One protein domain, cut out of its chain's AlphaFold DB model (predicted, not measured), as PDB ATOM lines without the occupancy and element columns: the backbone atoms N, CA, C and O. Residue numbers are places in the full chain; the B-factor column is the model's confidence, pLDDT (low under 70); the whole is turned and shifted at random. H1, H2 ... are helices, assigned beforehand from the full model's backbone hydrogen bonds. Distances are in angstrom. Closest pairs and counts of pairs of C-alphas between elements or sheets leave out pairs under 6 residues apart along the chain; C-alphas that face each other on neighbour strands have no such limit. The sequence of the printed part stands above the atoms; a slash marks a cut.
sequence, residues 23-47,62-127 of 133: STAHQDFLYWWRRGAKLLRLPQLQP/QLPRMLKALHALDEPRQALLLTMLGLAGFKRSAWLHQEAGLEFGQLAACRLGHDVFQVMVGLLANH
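Overview. This is residues 23 to 47 and 62 to 127 of the 133 residues of an uncharacterized protein of Pseudomonas aeruginosa (UniProt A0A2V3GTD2). A small helical body is built round H3, which runs through the middle, with H1 and H6 beside it in a three-helix bundle and with H2 and H4 on the side of H3 away from them. H2 and H4 each fold back along H3, the four-residue H5 lies near the first end of H3, and residues 41 to 47 fold back along H1 before a cut in the chain. The printed part has 91 residues with six named helices, in the order H1, H2, H3, H4, H5 and H6, and no named strand, and its class is all helix. It is compact, with a radius of gyration of the C-alphas of 12.4 A and spans of 36 by 31 by 21 A.

Along the chain. H1, residues 23 to 40, is the longest helix, 25.9 A from first to last C-alpha. It begins at C-alpha 23 at (-62.654, -33.613, 46.961) and ends at C-alpha 40 at (-44.939, -51.333, 40.263). H2 is residues 62 to 72, 15.6 A long. H3 is residues 75 to 87, 18.5 A long, and begins at C-alpha 75 at (-33.842, -48.778, 41.977). H4 is residues 93 to 99, 9.8 A long, and H5 is residues 109 to 112, 5.5 A long. H6 is residues 114 to 126, 18.2 A long, and ends at C-alpha 126 at (-51.383, -34.409, 46.661).

Arrangement. H3 is the hub and touches the five other helices. H1, H3 and H6 form a bundle, three helices side by side. H1 touches H3 with residues 33 to 40 alone, and their closest C-alphas are those of Leu 40 and Arg 77, 6.4 A apart. These two helices run opposite ways at a steep tilt of 38 degrees, only just past shallow. H1 and H6 touch, with the C-alphas of Phe 29 and Asn 126 closest at 4.9 A, and run opposite ways at a shallow tilt of 32 degrees. H3 and H6 touch, with the C-alphas of Leu 80 and Met 120 closest at 6.4 A, and run the same way at a shallow tilt of 14 degrees. H2 and H3 are a helical hairpin and only just touch, with 3 pairs of C-alphas within 8 A. The closest are those of Leu 70 and Gln 78, 5.5 A apart; H3 touches H2 with residues 78 to 81 alone, and the two run opposite ways at a shallow tilt of 23 degrees. H3 and H4 are a helical hairpin too and touch through residues 82 to 86 of H3 alone, with the C-alphas of Gly 86 and Ser 93 closest at 5.3 A. They run opposite ways at a shallow tilt of 33 degrees, only just short of steep. H5 only just touches H3, at residues 75 to 76 of H3 alone, with 3 pairs of C-alphas within 8 A; the closest are those of Pro 76 and Leu 112, 4.8 A apart. H2 and H4 are close but not clearly touching, with the C-alphas of Leu 67 and Leu 96 closest at 7.9 A. Among the pairs that are apart are H1 and H2, H1 and H4, and H2 and H6. In H1, H2, H3, H4 and H6 every O i to N i+4 pair is within hydrogen-bond range, while H5 is too short for such a pair.

Size, cuts and confidence. The two C-alphas farthest apart, those of Ser 23 and Gly 101, are 36.5 A from each other. Residues 48 to 61 are not printed, and C-alphas 47 and 62 across this cut are 15.4 A apart. The link from H1 to H2 is the link across the cut. The links from H2 to H3, from H3 to H4 and from H5 to H6 are tight, and the link from H4 to H5, with 9 residues, is short. The mean pLDDT of the printed part of this model is 81.8, with residue 23 and residues 100 to 110 under 70.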
ATOM      1  N   SER A  23     -62.663 -32.170  47.261       60.62
ATOM      2  CA  SER A  23     -62.654 -33.613  46.961       60.62
ATOM      3  C   SER A  23     -61.697 -33.978  45.818       60.62
ATOM      4  O   SER A  23     -61.351 -35.149  45.660       60.62
ATOM      5  N   THR A  24     -61.240 -32.985  45.052       72.62
ATOM      6  CA  THR A  24     -60.356 -33.154  43.900       72.62
ATOM      7  C   THR A  24     -58.939 -33.518  44.321       72.62
ATOM      8  O   THR A  24     -58.422 -34.484  43.786       72.62
ATOM      9  N   ALA A  25     -58.347 -32.898  45.351       72.38
ATOM     10  CA  ALA A  25     -56.971 -33.238  45.758       72.38
ATOM     11  C   ALA A  25     -56.827 -34.705  46.215       72.38
ATOM     12  O   ALA A  25     -55.838 -35.373  45.921       72.38
ATOM     13  N   HIS A  26     -57.847 -35.244  46.894       80.44
ATOM     14  CA  HIS A  26     -57.884 -36.665  47.257       80.44
ATOM     15  C   HIS A  26     -58.064 -37.569  46.030       80.44
ATOM     16  O   HIS A  26     -57.437 -38.620  45.924       80.44
ATOM     17  N   GLN A  27     -58.893 -37.157  45.068       82.12
ATOM     18  CA  GLN A  27     -59.040 -37.867  43.796       82.12
ATOM     19  C   GLN A  27     -57.748 -37.834  42.969       82.12
ATOM     20  O   GLN A  27     -57.386 -38.856  42.383       82.12
ATOM     21  N   ASP A  28     -57.027 -36.714  42.977       86.50
ATOM     22  CA  ASP A  28     -55.733 -36.536  42.321       86.50
ATOM     23  C   ASP A  28     -54.678 -37.427  42.979       86.50
ATOM     24  O   ASP A  28     -53.970 -38.171  42.296       86.50
ATOM     25  N   PHE A  29     -54.636 -37.465  44.313       88.50
ATOM     26  CA  PHE A  29     -53.794 -38.400  45.054       88.50
ATOM     27  C   PHE A  29     -54.091 -39.860  44.685       88.50
ATOM     28  O   PHE A  29     -53.176 -40.610  44.342       88.50
ATOM     29  N   LEU A  30     -55.364 -40.269  44.669       89.31
ATOM     30  CA  LEU A  30     -55.758 -41.627  44.280       89.31
ATOM     31  C   LEU A  30     -55.452 -41.938  42.812       89.31
ATOM     32  O   LEU A  30     -55.138 -43.085  42.475       89.31
ATOM     33  N   TYR A  31     -55.534 -40.948  41.925       90.56
ATOM     34  CA  TYR A  31     -55.115 -41.086  40.536       90.56
ATOM     35  C   TYR A  31     -53.621 -41.429  40.454       90.56
ATOM     36  O   TYR A  31     -53.254 -42.433  39.829       90.56
ATOM     37  N   TRP A  32     -52.771 -40.669  41.149       92.19
ATOM     38  CA  TRP A  32     -51.331 -40.928  41.204       92.19
ATOM     39  C   TRP A  32     -51.007 -42.252  41.893       92.19
ATOM     40  O   TRP A  32     -50.182 -43.016  41.390       92.19
ATOM     41  N   TRP A  33     -51.728 -42.597  42.960       92.94
ATOM     42  CA  TRP A  33     -51.616 -43.880  43.650       92.94
ATOM     43  C   TRP A  33     -51.890 -45.065  42.720       92.94
ATOM     44  O   TRP A  33     -51.071 -45.980  42.604       92.94
ATOM     45  N   ARG A  34     -53.007 -45.037  41.983       92.31
ATOM     46  CA  ARG A  34     -53.346 -46.083  41.003       92.31
ATOM     47  C   ARG A  34     -52.295 -46.179  39.901       92.31
ATOM     48  O   ARG A  34     -51.978 -47.285  39.460       92.31
ATOM     49  N   ARG A  35     -51.752 -45.046  39.446       93.25
ATOM     50  CA  ARG A  35     -50.675 -45.026  38.447       93.25
ATOM     51  C   ARG A  35     -49.393 -45.654  39.000       93.25
ATOM     52  O   ARG A  35     -48.808 -46.492  38.318       93.25
ATOM     53  N   GLY A  36     -49.022 -45.348  40.242       92.94
ATOM     54  CA  GLY A  36     -47.899 -45.977  40.940       92.94
ATOM     55  C   GLY A  36     -48.066 -47.485  41.094       92.94
ATOM     56  O   GLY A  36     -47.206 -48.245  40.656       92.94
ATOM     57  N   ALA A  37     -49.219 -47.945  41.582       92.88
ATOM     58  CA  ALA A  37     -49.516 -49.373  41.716       92.88
ATOM     59  C   ALA A  37     -49.410 -50.134  40.377       92.88
ATOM     60  O   ALA A  37     -48.917 -51.267  40.337       92.88
ATOM     61  N   LYS A  38     -49.826 -49.505  39.265       92.94
ATOM     62  CA  LYS A  38     -49.668 -50.053  37.907       92.94
ATOM     63  C   LYS A  38     -48.204 -50.112  37.467       92.94
ATOM     64  O   LYS A  38     -47.792 -51.145  36.944       92.94
ATOM     65  N   LEU A  39     -47.420 -49.055  37.701       92.81
ATOM     66  CA  LEU A  39     -45.986 -49.029  37.375       92.81
ATOM     67  C   LEU A  39     -45.203 -50.100  38.139       92.81
ATOM     68  O   LEU A  39     -44.337 -50.753  37.562       92.81
ATOM     69  N   LEU A  40     -45.546 -50.311  39.410       92.31
ATOM     70  CA  LEU A  40     -44.939 -51.333  40.263       92.31
ATOM     71  C   LEU A  40     -45.426 -52.753  39.934       92.31
ATOM     72  O   LEU A  40     -44.818 -53.723  40.375       92.31
ATOM     73  N   ARG A  41     -46.517 -52.890  39.167       91.38
ATOM     74  CA  ARG A  41     -47.203 -54.163  38.889       91.38
ATOM     75  C   ARG A  41     -47.573 -54.916  40.175       91.38
ATOM     76  O   ARG A  41     -47.458 -56.138  40.243       91.38
ATOM     77  N   LEU A  42     -48.041 -54.184  41.189       87.44
ATOM     78  CA  LEU A  42     -48.442 -54.728  42.490       87.44
ATOM     79  C   LEU A  42     -49.955 -54.561  42.690       87.44
ATOM     80  O   LEU A  42     -50.401 -53.506  43.142       87.44
ATOM     81  N   PRO A  43     -50.772 -55.589  42.377       83.31
ATOM     82  CA  PRO A  43     -52.228 -55.519  42.506       83.31
ATOM     83  C   PRO A  43     -52.706 -55.213  43.925       83.31
ATOM     84  O   PRO A  43     -53.732 -54.572  44.095       83.31
ATOM     85  N   GLN A  44     -51.951 -55.632  44.941       82.75
ATOM     86  CA  GLN A  44     -52.271 -55.388  46.348       82.75
ATOM     87  C   GLN A  44     -52.193 -53.907  46.751       82.75
ATOM     88  O   GLN A  44     -52.771 -53.528  47.759       82.75
ATOM     89  N   LEU A  45     -51.512 -53.074  45.956       85.50
ATOM     90  CA  LEU A  45     -51.516 -51.624  46.133       85.50
ATOM     91  C   LEU A  45     -52.684 -50.960  45.394       85.50
ATOM     92  O   LEU A  45     -52.841 -49.752  45.490       85.50
ATOM     93  N   GLN A  46     -53.508 -51.685  44.634       85.81
ATOM     94  CA  GLN A  46     -54.664 -51.066  43.989       85.81
ATOM     95  C   GLN A  46     -55.810 -50.886  44.998       85.81
ATOM     96  O   GLN A  46     -56.116 -51.832  45.726       85.81
ATOM     97  N   PRO A  47     -56.471 -49.710  45.026       80.81
ATOM     98  CA  PRO A  47     -57.712 -49.517  45.770       80.81
ATOM     99  C   PRO A  47     -58.715 -50.622  45.444       80.81
ATOM    100  O   PRO A  47     -58.878 -50.992  44.275       80.81
ATOM    101  N   GLN A  62     -48.387 -58.789  54.962       83.25
ATOM    102  CA  GLN A  62     -47.965 -58.562  53.581       83.25
ATOM    103  C   GLN A  62     -46.458 -58.276  53.457       83.25
ATOM    104  O   GLN A  62     -45.940 -58.251  52.337       83.25
ATOM    105  N   LEU A  63     -45.734 -58.115  54.573       81.56
ATOM    106  CA  LEU A  63     -44.313 -57.751  54.595       81.56
ATOM    107  C   LEU A  63     -43.415 -58.690  53.768       81.56
ATOM    108  O   LEU A  63     -42.637 -58.173  52.964       81.56
ATOM    109  N   PRO A  64     -43.527 -60.035  53.845       84.75
ATOM    110  CA  PRO A  64     -42.691 -60.918  53.026       84.75
ATOM    111  C   PRO A  64     -42.905 -60.701  51.523       84.75
ATOM    112  O   PRO A  64     -41.969 -60.762  50.726       84.75
ATOM    113  N   ARG A  65     -44.146 -60.401  51.121       86.12
ATOM    114  CA  ARG A  65     -44.487 -60.090  49.730       86.12
ATOM    115  C   ARG A  65     -43.941 -58.724  49.313       86.12
ATOM    116  O   ARG A  65     -43.498 -58.601  48.174       86.12
ATOM    117  N   MET A  66     -43.953 -57.733  50.207       86.19
ATOM    118  CA  MET A  66     -43.349 -56.418  49.962       86.19
ATOM    119  C   MET A  66     -41.836 -56.516  49.792       86.19
ATOM    120  O   MET A  66     -41.316 -55.988  48.817       86.19
ATOM    121  N   LEU A  67     -41.147 -57.255  50.665       84.12
ATOM    122  CA  LEU A  67     -39.706 -57.511  50.555       84.12
ATOM    123  C   LEU A  67     -39.361 -58.206  49.235       84.12
ATOM    124  O   LEU A  67     -38.479 -57.766  48.500       84.12
ATOM    125  N   LYS A  68     -40.114 -59.253  48.879       88.12
ATOM    126  CA  LYS A  68     -39.933 -59.942  47.596       88.12
ATOM    127  C   LYS A  68     -40.138 -59.003  46.406       88.12
ATOM    128  O   LYS A  68     -39.394 -59.092  45.435       88.12
ATOM    129  N   ALA A  69     -41.151 -58.138  46.461       87.19
ATOM    130  CA  ALA A  69     -41.395 -57.151  45.417       87.19
ATOM    131  C   ALA A  69     -40.241 -56.147  45.329       87.19
ATOM    132  O   ALA A  69     -39.739 -55.913  44.239       87.19
ATOM    133  N   LEU A  70     -39.777 -55.626  46.463       87.56
ATOM    134  CA  LEU A  70     -38.678 -54.673  46.543       87.56
ATOM    135  C   LEU A  70     -37.410 -55.214  45.864       87.56
ATOM    136  O   LEU A  70     -36.886 -54.577  44.958       87.56
ATOM    137  N   HIS A  71     -36.982 -56.434  46.192       86.81
ATOM    138  CA  HIS A  71     -35.791 -57.037  45.576       86.81
ATOM    139  C   HIS A  71     -35.938 -57.356  44.080       86.81
ATOM    140  O   HIS A  71     -34.936 -57.552  43.400       86.81
ATOM    141  N   ALA A  72     -37.165 -57.431  43.558       89.75
ATOM    142  CA  ALA A  72     -37.424 -57.695  42.143       89.75
ATOM    143  C   ALA A  72     -37.514 -56.419  41.285       89.75
ATOM    144  O   ALA A  72     -37.593 -56.514  40.060       89.75
ATOM    145  N   LEU A  73     -37.560 -55.243  41.916       89.69
ATOM    146  CA  LEU A  73     -37.686 -53.953  41.248       89.69
ATOM    147  C   LEU A  73     -36.313 -53.327  40.989       89.69
ATOM    148  O   LEU A  73     -35.362 -53.534  41.735       89.69
ATOM    149  N   ASP A  74     -36.235 -52.526  39.932       89.25
ATOM    150  CA  ASP A  74     -35.142 -51.588  39.701       89.25
ATOM    151  C   ASP A  74     -35.197 -50.429  40.703       89.25
ATOM    152  O   ASP A  74     -36.261 -50.078  41.216       89.25
ATOM    153  N   GLU A  75     -34.043 -49.812  40.952       87.38
ATOM    154  CA  GLU A  75     -33.842 -48.778  41.977       87.38
ATOM    155  C   GLU A  75     -34.917 -47.666  41.971       87.38
ATOM    156  O   GLU A  75     -35.491 -47.386  43.028       87.38
ATOM    157  N   PRO A  76     -35.329 -47.092  40.817       88.31
ATOM    158  CA  PRO A  76     -36.389 -46.082  40.803       88.31
ATOM    159  C   PRO A  76     -37.747 -46.609  41.275       88.31
ATOM    160  O   PRO A  76     -38.497 -45.920  41.967       88.31
ATOM    161  N   ARG A  77     -38.092 -47.848  40.911       90.75
ATOM    162  CA  ARG A  77     -39.356 -48.459  41.329       90.75
ATOM    163  C   ARG A  77     -39.302 -48.926  42.778       90.75
ATOM    164  O   ARG A  77     -40.331 -48.887  43.447       90.75
ATOM    165  N   GLN A  78     -38.135 -49.318  43.283       89.12
ATOM    166  CA  GLN A  78     -37.942 -49.549  44.714       89.12
ATOM    167  C   GLN A  78     -38.206 -48.267  45.503       89.12
ATOM    168  O   GLN A  78     -38.979 -48.293  46.462       89.12
ATOM    169  N   ALA A  79     -37.653 -47.141  45.041       86.75
ATOM    170  CA  ALA A  79     -37.893 -45.835  45.641       86.75
ATOM    171  C   ALA A  79     -39.392 -45.489  45.651       86.75
ATOM    172  O   ALA A  79     -39.954 -45.182  46.701       86.75
ATOM    173  N   LEU A  80     -40.078 -45.646  44.514       90.44
ATOM    174  CA  LEU A  80     -41.524 -45.429  44.427       90.44
ATOM    175  C   LEU A  80     -42.325 -46.330  45.380       90.44
ATOM    176  O   LEU A  80     -43.234 -45.842  46.051       90.44
ATOM    177  N   LEU A  81     -42.002 -47.626  45.453       90.81
ATOM    178  CA  LEU A  81     -42.667 -48.564  46.361       90.81
ATOM    179  C   LEU A  81     -42.526 -48.100  47.811       90.81
ATOM    180  O   LEU A  81     -43.521 -47.963  48.517       90.81
ATOM    181  N   LEU A  82     -41.302 -47.820  48.241       88.12
ATOM    182  CA  LEU A  82     -40.997 -47.368  49.592       88.12
ATOM    183  C   LEU A  82     -41.667 -46.025  49.936       88.12
ATOM    184  O   LEU A  82     -42.149 -45.863  51.059       88.12
ATOM    185  N   THR A  83     -41.763 -45.090  48.983       87.88
ATOM    186  CA  THR A  83     -42.557 -43.860  49.143       87.88
ATOM    187  C   THR A  83     -44.030 -44.193  49.358       87.88
ATOM    188  O   THR A  83     -44.602 -43.771  50.358       87.88
ATOM    189  N   MET A  84     -44.643 -44.992  48.480       90.69
ATOM    190  CA  MET A  84     -46.056 -45.372  48.606       90.69
ATOM    191  C   MET A  84     -46.354 -46.066  49.944       90.69
ATOM    192  O   MET A  84     -47.349 -45.742  50.585       90.69
ATOM    193  N   LEU A  85     -45.480 -46.968  50.409       88.19
ATOM    194  CA  LEU A  85     -45.622 -47.618  51.719       88.19
ATOM    195  C   LEU A  85     -45.582 -46.612  52.878       88.19
ATOM    196  O   LEU A  85     -46.354 -46.746  53.826       88.19
ATOM    197  N   GLY A  86     -44.704 -45.609  52.800       84.19
ATOM    198  CA  GLY A  86     -44.648 -44.523  53.779       84.19
ATOM    199  C   GLY A  86     -45.934 -43.697  53.798       84.19
ATOM    200  O   GLY A  86     -46.508 -43.479  54.860       84.19
ATOM    201  N   LEU A  87     -46.439 -43.313  52.620       84.75
ATOM    202  CA  LEU A  87     -47.670 -42.523  52.489       84.75
ATOM    203  C   LEU A  87     -48.930 -43.280  52.938       84.75
ATOM    204  O   LEU A  87     -49.874 -42.649  53.404       84.75
ATOM    205  N   ALA A  88     -48.940 -44.612  52.831       84.69
ATOM    206  CA  ALA A  88     -49.997 -45.471  53.373       84.69
ATOM    207  C   ALA A  88     -49.915 -45.672  54.896       84.69
ATOM    208  O   ALA A  88     -50.723 -46.411  55.455       84.69
ATOM    209  N   GLY A  89     -48.934 -45.074  55.581       79.44
ATOM    210  CA  GLY A  89     -48.769 -45.240  57.024       79.44
ATOM    211  C   GLY A  89     -48.320 -46.645  57.426       79.44
ATOM    212  O   GLY A  89     -48.559 -47.071  58.559       79.44
ATOM    213  N   PHE A  90     -47.667 -47.394  56.528       79.00
ATOM    214  CA  PHE A  90     -47.165 -48.717  56.875       79.00
ATOM    215  C   PHE A  90     -46.108 -48.593  57.978       79.00
ATOM    216  O   PHE A  90     -45.038 -48.013  57.770       79.00
ATOM    217  N   LYS A  91     -46.396 -49.169  59.152       77.31
ATOM    218  CA  LYS A  91     -45.596 -49.009  60.381       77.31
ATOM    219  C   LYS A  91     -44.119 -49.363  60.201       77.31
ATOM    220  O   LYS A  91     -43.265 -48.770  60.849       77.31
ATOM    221  N   ARG A  92     -43.810 -50.315  59.315       75.56
ATOM    222  CA  ARG A  92     -42.438 -50.776  59.041       75.56
ATOM    223  C   ARG A  92     -41.823 -50.172  57.783       75.56
ATOM    224  O   ARG A  92     -40.794 -50.662  57.331       75.56
ATOM    225  N   SER A  93     -42.418 -49.126  57.212       74.81
ATOM    226  CA  SER A  93     -41.836 -48.415  56.068       74.81
ATOM    227  C   SER A  93     -40.424 -47.923  56.395       74.81
ATOM    228  O   SER A  93     -39.495 -48.289  55.691       74.81
ATOM    229  N   ALA A  94     -40.218 -47.219  57.511       72.06
ATOM    230  CA  ALA A  94     -38.890 -46.744  57.921       72.06
ATOM    231  C   ALA A  94     -37.846 -47.873  58.060       72.06
ATOM    232  O   ALA A  94     -36.707 -47.715  57.632       72.06
ATOM    233  N   TRP A  95     -38.246 -49.033  58.594       78.38
ATOM    234  CA  TRP A  95     -37.377 -50.213  58.664       78.38
ATOM    235  C   TRP A  95     -37.063 -50.779  57.269       78.38
ATOM    236  O   TRP A  95     -35.911 -51.072  56.972       78.38
ATOM    237  N   LEU A  96     -38.060 -50.870  56.382       74.00
ATOM    238  CA  LEU A  96     -37.861 -51.300  54.992       74.00
ATOM    239  C   LEU A  96     -36.927 -50.366  54.218       74.00
ATOM    240  O   LEU A  96     -36.133 -50.841  53.416       74.00
ATOM    241  N   HIS A  97     -37.022 -49.056  54.450       72.56
ATOM    242  CA  HIS A  97     -36.120 -48.060  53.867       72.56
ATOM    243  C   HIS A  97     -34.663 -48.316  54.282       72.56
ATOM    244  O   HIS A  97     -33.778 -48.288  53.431       72.56
ATOM    245  N   GLN A  98     -34.424 -48.623  55.563       75.06
ATOM    246  CA  GLN A  98     -33.091 -48.963  56.078       75.06
ATOM    247  C   GLN A  98     -32.562 -50.278  55.492       75.06
ATOM    248  O   GLN A  98     -31.420 -50.328  55.045       75.06
ATOM    249  N   GLU A  99     -33.397 -51.318  55.443       72.44
ATOM    250  CA  GLU A  99     -33.014 -52.636  54.917       72.44
ATOM    251  C   GLU A  99     -32.725 -52.602  53.407       72.44
ATOM    252  O   GLU A  99     -31.864 -53.322  52.908       72.44
ATOM    253  N   ALA A 100     -33.418 -51.734  52.667       68.69
ATOM    254  CA  ALA A 100     -33.194 -51.551  51.236       68.69
ATOM    255  C   ALA A 100     -31.857 -50.865  50.909       68.69
ATOM    256  O   ALA A 100     -31.429 -50.909  49.758       68.69
ATOM    257  N   GLY A 101     -31.232 -50.185  51.879       64.62
ATOM    258  CA  GLY A 101     -30.033 -49.375  51.653       64.62
ATOM    259  C   GLY A 101     -30.245 -48.193  50.695       64.62
ATOM    260  O   GLY A 101     -29.277 -47.683  50.136       64.62
ATOM    261  N   LEU A 102     -31.495 -47.770  50.472       63.50
ATOM    262  CA  LEU A 102     -31.834 -46.702  49.530       63.50
ATOM    263  C   LEU A 102     -31.864 -45.349  50.240       63.50
ATOM    264  O   LEU A 102     -32.860 -44.968  50.855       63.50
ATOM    265  N   GLU A 103     -30.780 -44.585  50.117       57.00
ATOM    266  CA  GLU A 103     -30.770 -43.182  50.523       57.00
ATOM    267  C   GLU A 103     -31.438 -42.312  49.449       57.00
ATOM    268  O   GLU A 103     -30.829 -41.904  48.458       57.00
ATOM    269  N   PHE A 104     -32.710 -41.980  49.673       55.03
ATOM    270  CA  PHE A 104     -33.526 -41.133  48.792       55.03
ATOM    271  C   PHE A 104     -32.885 -39.783  48.440       55.03
ATOM    272  O   PHE A 104     -33.172 -39.234  47.378       55.03
ATOM    273  N   GLY A 105     -31.990 -39.266  49.290       54.38
ATOM    274  CA  GLY A 105     -31.247 -38.030  49.037       54.38
ATOM    275  C   GLY A 105     -30.306 -38.087  47.826       54.38
ATOM    276  O   GLY A 105     -29.867 -37.038  47.361       54.38
ATOM    277  N   GLN A 106     -30.006 -39.280  47.295       50.72
ATOM    278  CA  GLN A 106     -29.018 -39.466  46.224       50.72
ATOM    279  C   GLN A 106     -29.626 -39.795  44.849       50.72
ATOM    280  O   GLN A 106     -28.930 -39.725  43.828       50.72
ATOM    281  N   LEU A 107     -30.925 -40.106  44.776       59.78
ATOM    282  CA  LEU A 107     -31.613 -40.329  43.504       59.78
ATOM    283  C   LEU A 107     -31.982 -38.985  42.869       59.78
ATOM    284  O   LEU A 107     -33.086 -38.467  43.021       59.78
ATOM    285  N   ALA A 108     -31.031 -38.412  42.128       61.78
ATOM    286  CA  ALA A 108     -31.288 -37.247  41.291       61.78
ATOM    287  C   ALA A 108     -32.494 -37.507  40.366       61.78
ATOM    288  O   ALA A 108     -32.643 -38.607  39.833       61.78
ATOM    289  N   ALA A 109     -33.323 -36.487  40.113       61.28
ATOM    290  CA  ALA A 109     -34.524 -36.606  39.276       61.28
ATOM    291  C   ALA A 109     -34.253 -37.246  37.896       61.28
ATOM    292  O   ALA A 109     -35.098 -37.958  37.357       61.28
ATOM    293  N   CYS A 110     -33.045 -37.060  37.350       63.00
ATOM    294  CA  CYS A 110     -32.605 -37.668  36.094       63.00
ATOM    295  C   CYS A 110     -32.420 -39.197  36.149       63.00
ATOM    296  O   CYS A 110     -32.456 -39.838  35.102       63.00
ATOM    297  N   ARG A 111     -32.247 -39.789  37.337       73.81
ATOM    298  CA  ARG A 111     -32.061 -41.236  37.543       73.81
ATOM    299  C   ARG A 111     -33.363 -41.987  37.813       73.81
ATOM    300  O   ARG A 111     -33.405 -43.193  37.612       73.81
ATOM    301  N   LEU A 112     -34.425 -41.290  38.219       76.81
ATOM    302  CA  LEU A 112     -35.727 -41.912  38.476       76.81
ATOM    303  C   LEU A 112     -36.430 -42.352  37.181       76.81
ATOM    304  O   LEU A 112     -37.213 -43.297  37.177       76.81
ATOM    305  N   GLY A 113     -36.143 -41.678  36.068       82.62
ATOM    306  CA  GLY A 113     -36.916 -41.830  34.840       82.62
ATOM    307  C   GLY A 113     -38.257 -41.092  34.917       82.62
ATOM    308  O   GLY A 113     -38.827 -40.872  35.987       82.62
ATOM    309  N   HIS A 114     -38.757 -40.677  33.754       84.81
ATOM    310  CA  HIS A 114     -39.877 -39.737  33.643       84.81
ATOM    311  C   HIS A 114     -41.157 -40.215  34.347       84.81
ATOM    312  O   HIS A 114     -41.764 -39.452  35.096       84.81
ATOM    313  N   ASP A 115     -41.541 -41.481  34.159       89.12
ATOM    314  CA  ASP A 115     -42.789 -42.023  34.709       89.12
ATOM    315  C   ASP A 115     -42.777 -42.123  36.236       89.12
ATOM    316  O   ASP A 115     -43.748 -41.754  36.897       89.12
ATOM    317  N   VAL A 116     -41.672 -42.615  36.802       88.81
ATOM    318  CA  VAL A 116     -41.506 -42.748  38.255       88.81
ATOM    319  C   VAL A 116     -41.438 -41.368  38.895       88.81
ATOM    320  O   VAL A 116     -42.124 -41.131  39.886       88.81
ATOM    321  N   PHE A 117     -40.685 -40.442  38.296       86.81
ATOM    322  CA  PHE A 117     -40.599 -39.064  38.765       86.81
ATOM    323  C   PHE A 117     -41.971 -38.376  38.784       86.81
ATOM    324  O   PHE A 117     -42.358 -37.824  39.812       86.81
ATOM    325  N   GLN A 118     -42.740 -38.456  37.690       89.50
ATOM    326  CA  GLN A 118     -44.084 -37.869  37.625       89.50
ATOM    327  C   GLN A 118     -45.011 -38.425  38.705       89.50
ATOM    328  O   GLN A 118     -45.733 -37.662  39.344       89.50
ATOM    329  N   VAL A 119     -44.989 -39.743  38.924       90.75
ATOM    330  CA  VAL A 119     -45.826 -40.367  39.951       90.75
ATOM    331  C   VAL A 119     -45.373 -39.977  41.352       90.75
ATOM    332  O   VAL A 119     -46.225 -39.647  42.167       90.75
ATOM    333  N   MET A 120     -44.070 -39.976  41.642       88.56
ATOM    334  CA  MET A 120     -43.559 -39.554  42.948       88.56
ATOM    335  C   MET A 120     -43.949 -38.109  43.260       88.56
ATOM    336  O   MET A 120     -44.493 -37.850  44.330       88.56
ATOM    337  N   VAL A 121     -43.738 -37.179  42.324       87.19
ATOM    338  CA  VAL A 121     -44.129 -35.773  42.505       87.19
ATOM    339  C   VAL A 121     -45.643 -35.647  42.663       87.19
ATOM    340  O   VAL A 121     -46.097 -34.957  43.567       87.19
ATOM    341  N   GLY A 122     -46.428 -36.346  41.840       86.00
ATOM    342  CA  GLY A 122     -47.887 -36.339  41.939       86.00
ATOM    343  C   GLY A 122     -48.404 -36.885  43.272       86.00
ATOM    344  O   GLY A 122     -49.326 -36.315  43.849       86.00
ATOM    345  N   LEU A 123     -47.791 -37.946  43.799       89.00
ATOM    346  CA  LEU A 123     -48.111 -38.488  45.118       89.00
ATOM    347  C   LEU A 123     -47.781 -37.489  46.226       89.00
ATOM    348  O   LEU A 123     -48.646 -37.198  47.040       89.00
ATOM    349  N   LEU A 124     -46.562 -36.948  46.240       85.12
ATOM    350  CA  LEU A 124     -46.103 -36.024  47.278       85.12
ATOM    351  C   LEU A 124     -46.863 -34.692  47.258       85.12
ATOM    352  O   LEU A 124     -47.191 -34.166  48.313       85.12
ATOM    353  N   ALA A 125     -47.181 -34.165  46.075       84.25
ATOM    354  CA  ALA A 125     -47.908 -32.903  45.933       84.25
ATOM    355  C   ALA A 125     -49.378 -32.994  46.375       84.25
ATOM    356  O   ALA A 125     -49.972 -31.978  46.722       84.25
ATOM    357  N   ASN A 126     -49.969 -34.194  46.341       83.12
ATOM    358  CA  ASN A 126     -51.383 -34.409  46.661       83.12
ATOM    359  C   ASN A 126     -51.596 -35.222  47.947       83.12
ATOM    360  O   ASN A 126     -52.738 -35.430  48.360       83.12
ATOM    361  N   HIS A 127     -50.522 -35.690  48.590       79.38
ATOM    362  CA  HIS A 127     -50.615 -36.351  49.885       79.38
ATOM    363  C   HIS A 127     -50.977 -35.310  50.939       79.38
ATOM    364  O   HIS A 127     -50.245 -34.353  51.180       79.38
TER     365      HIS A 127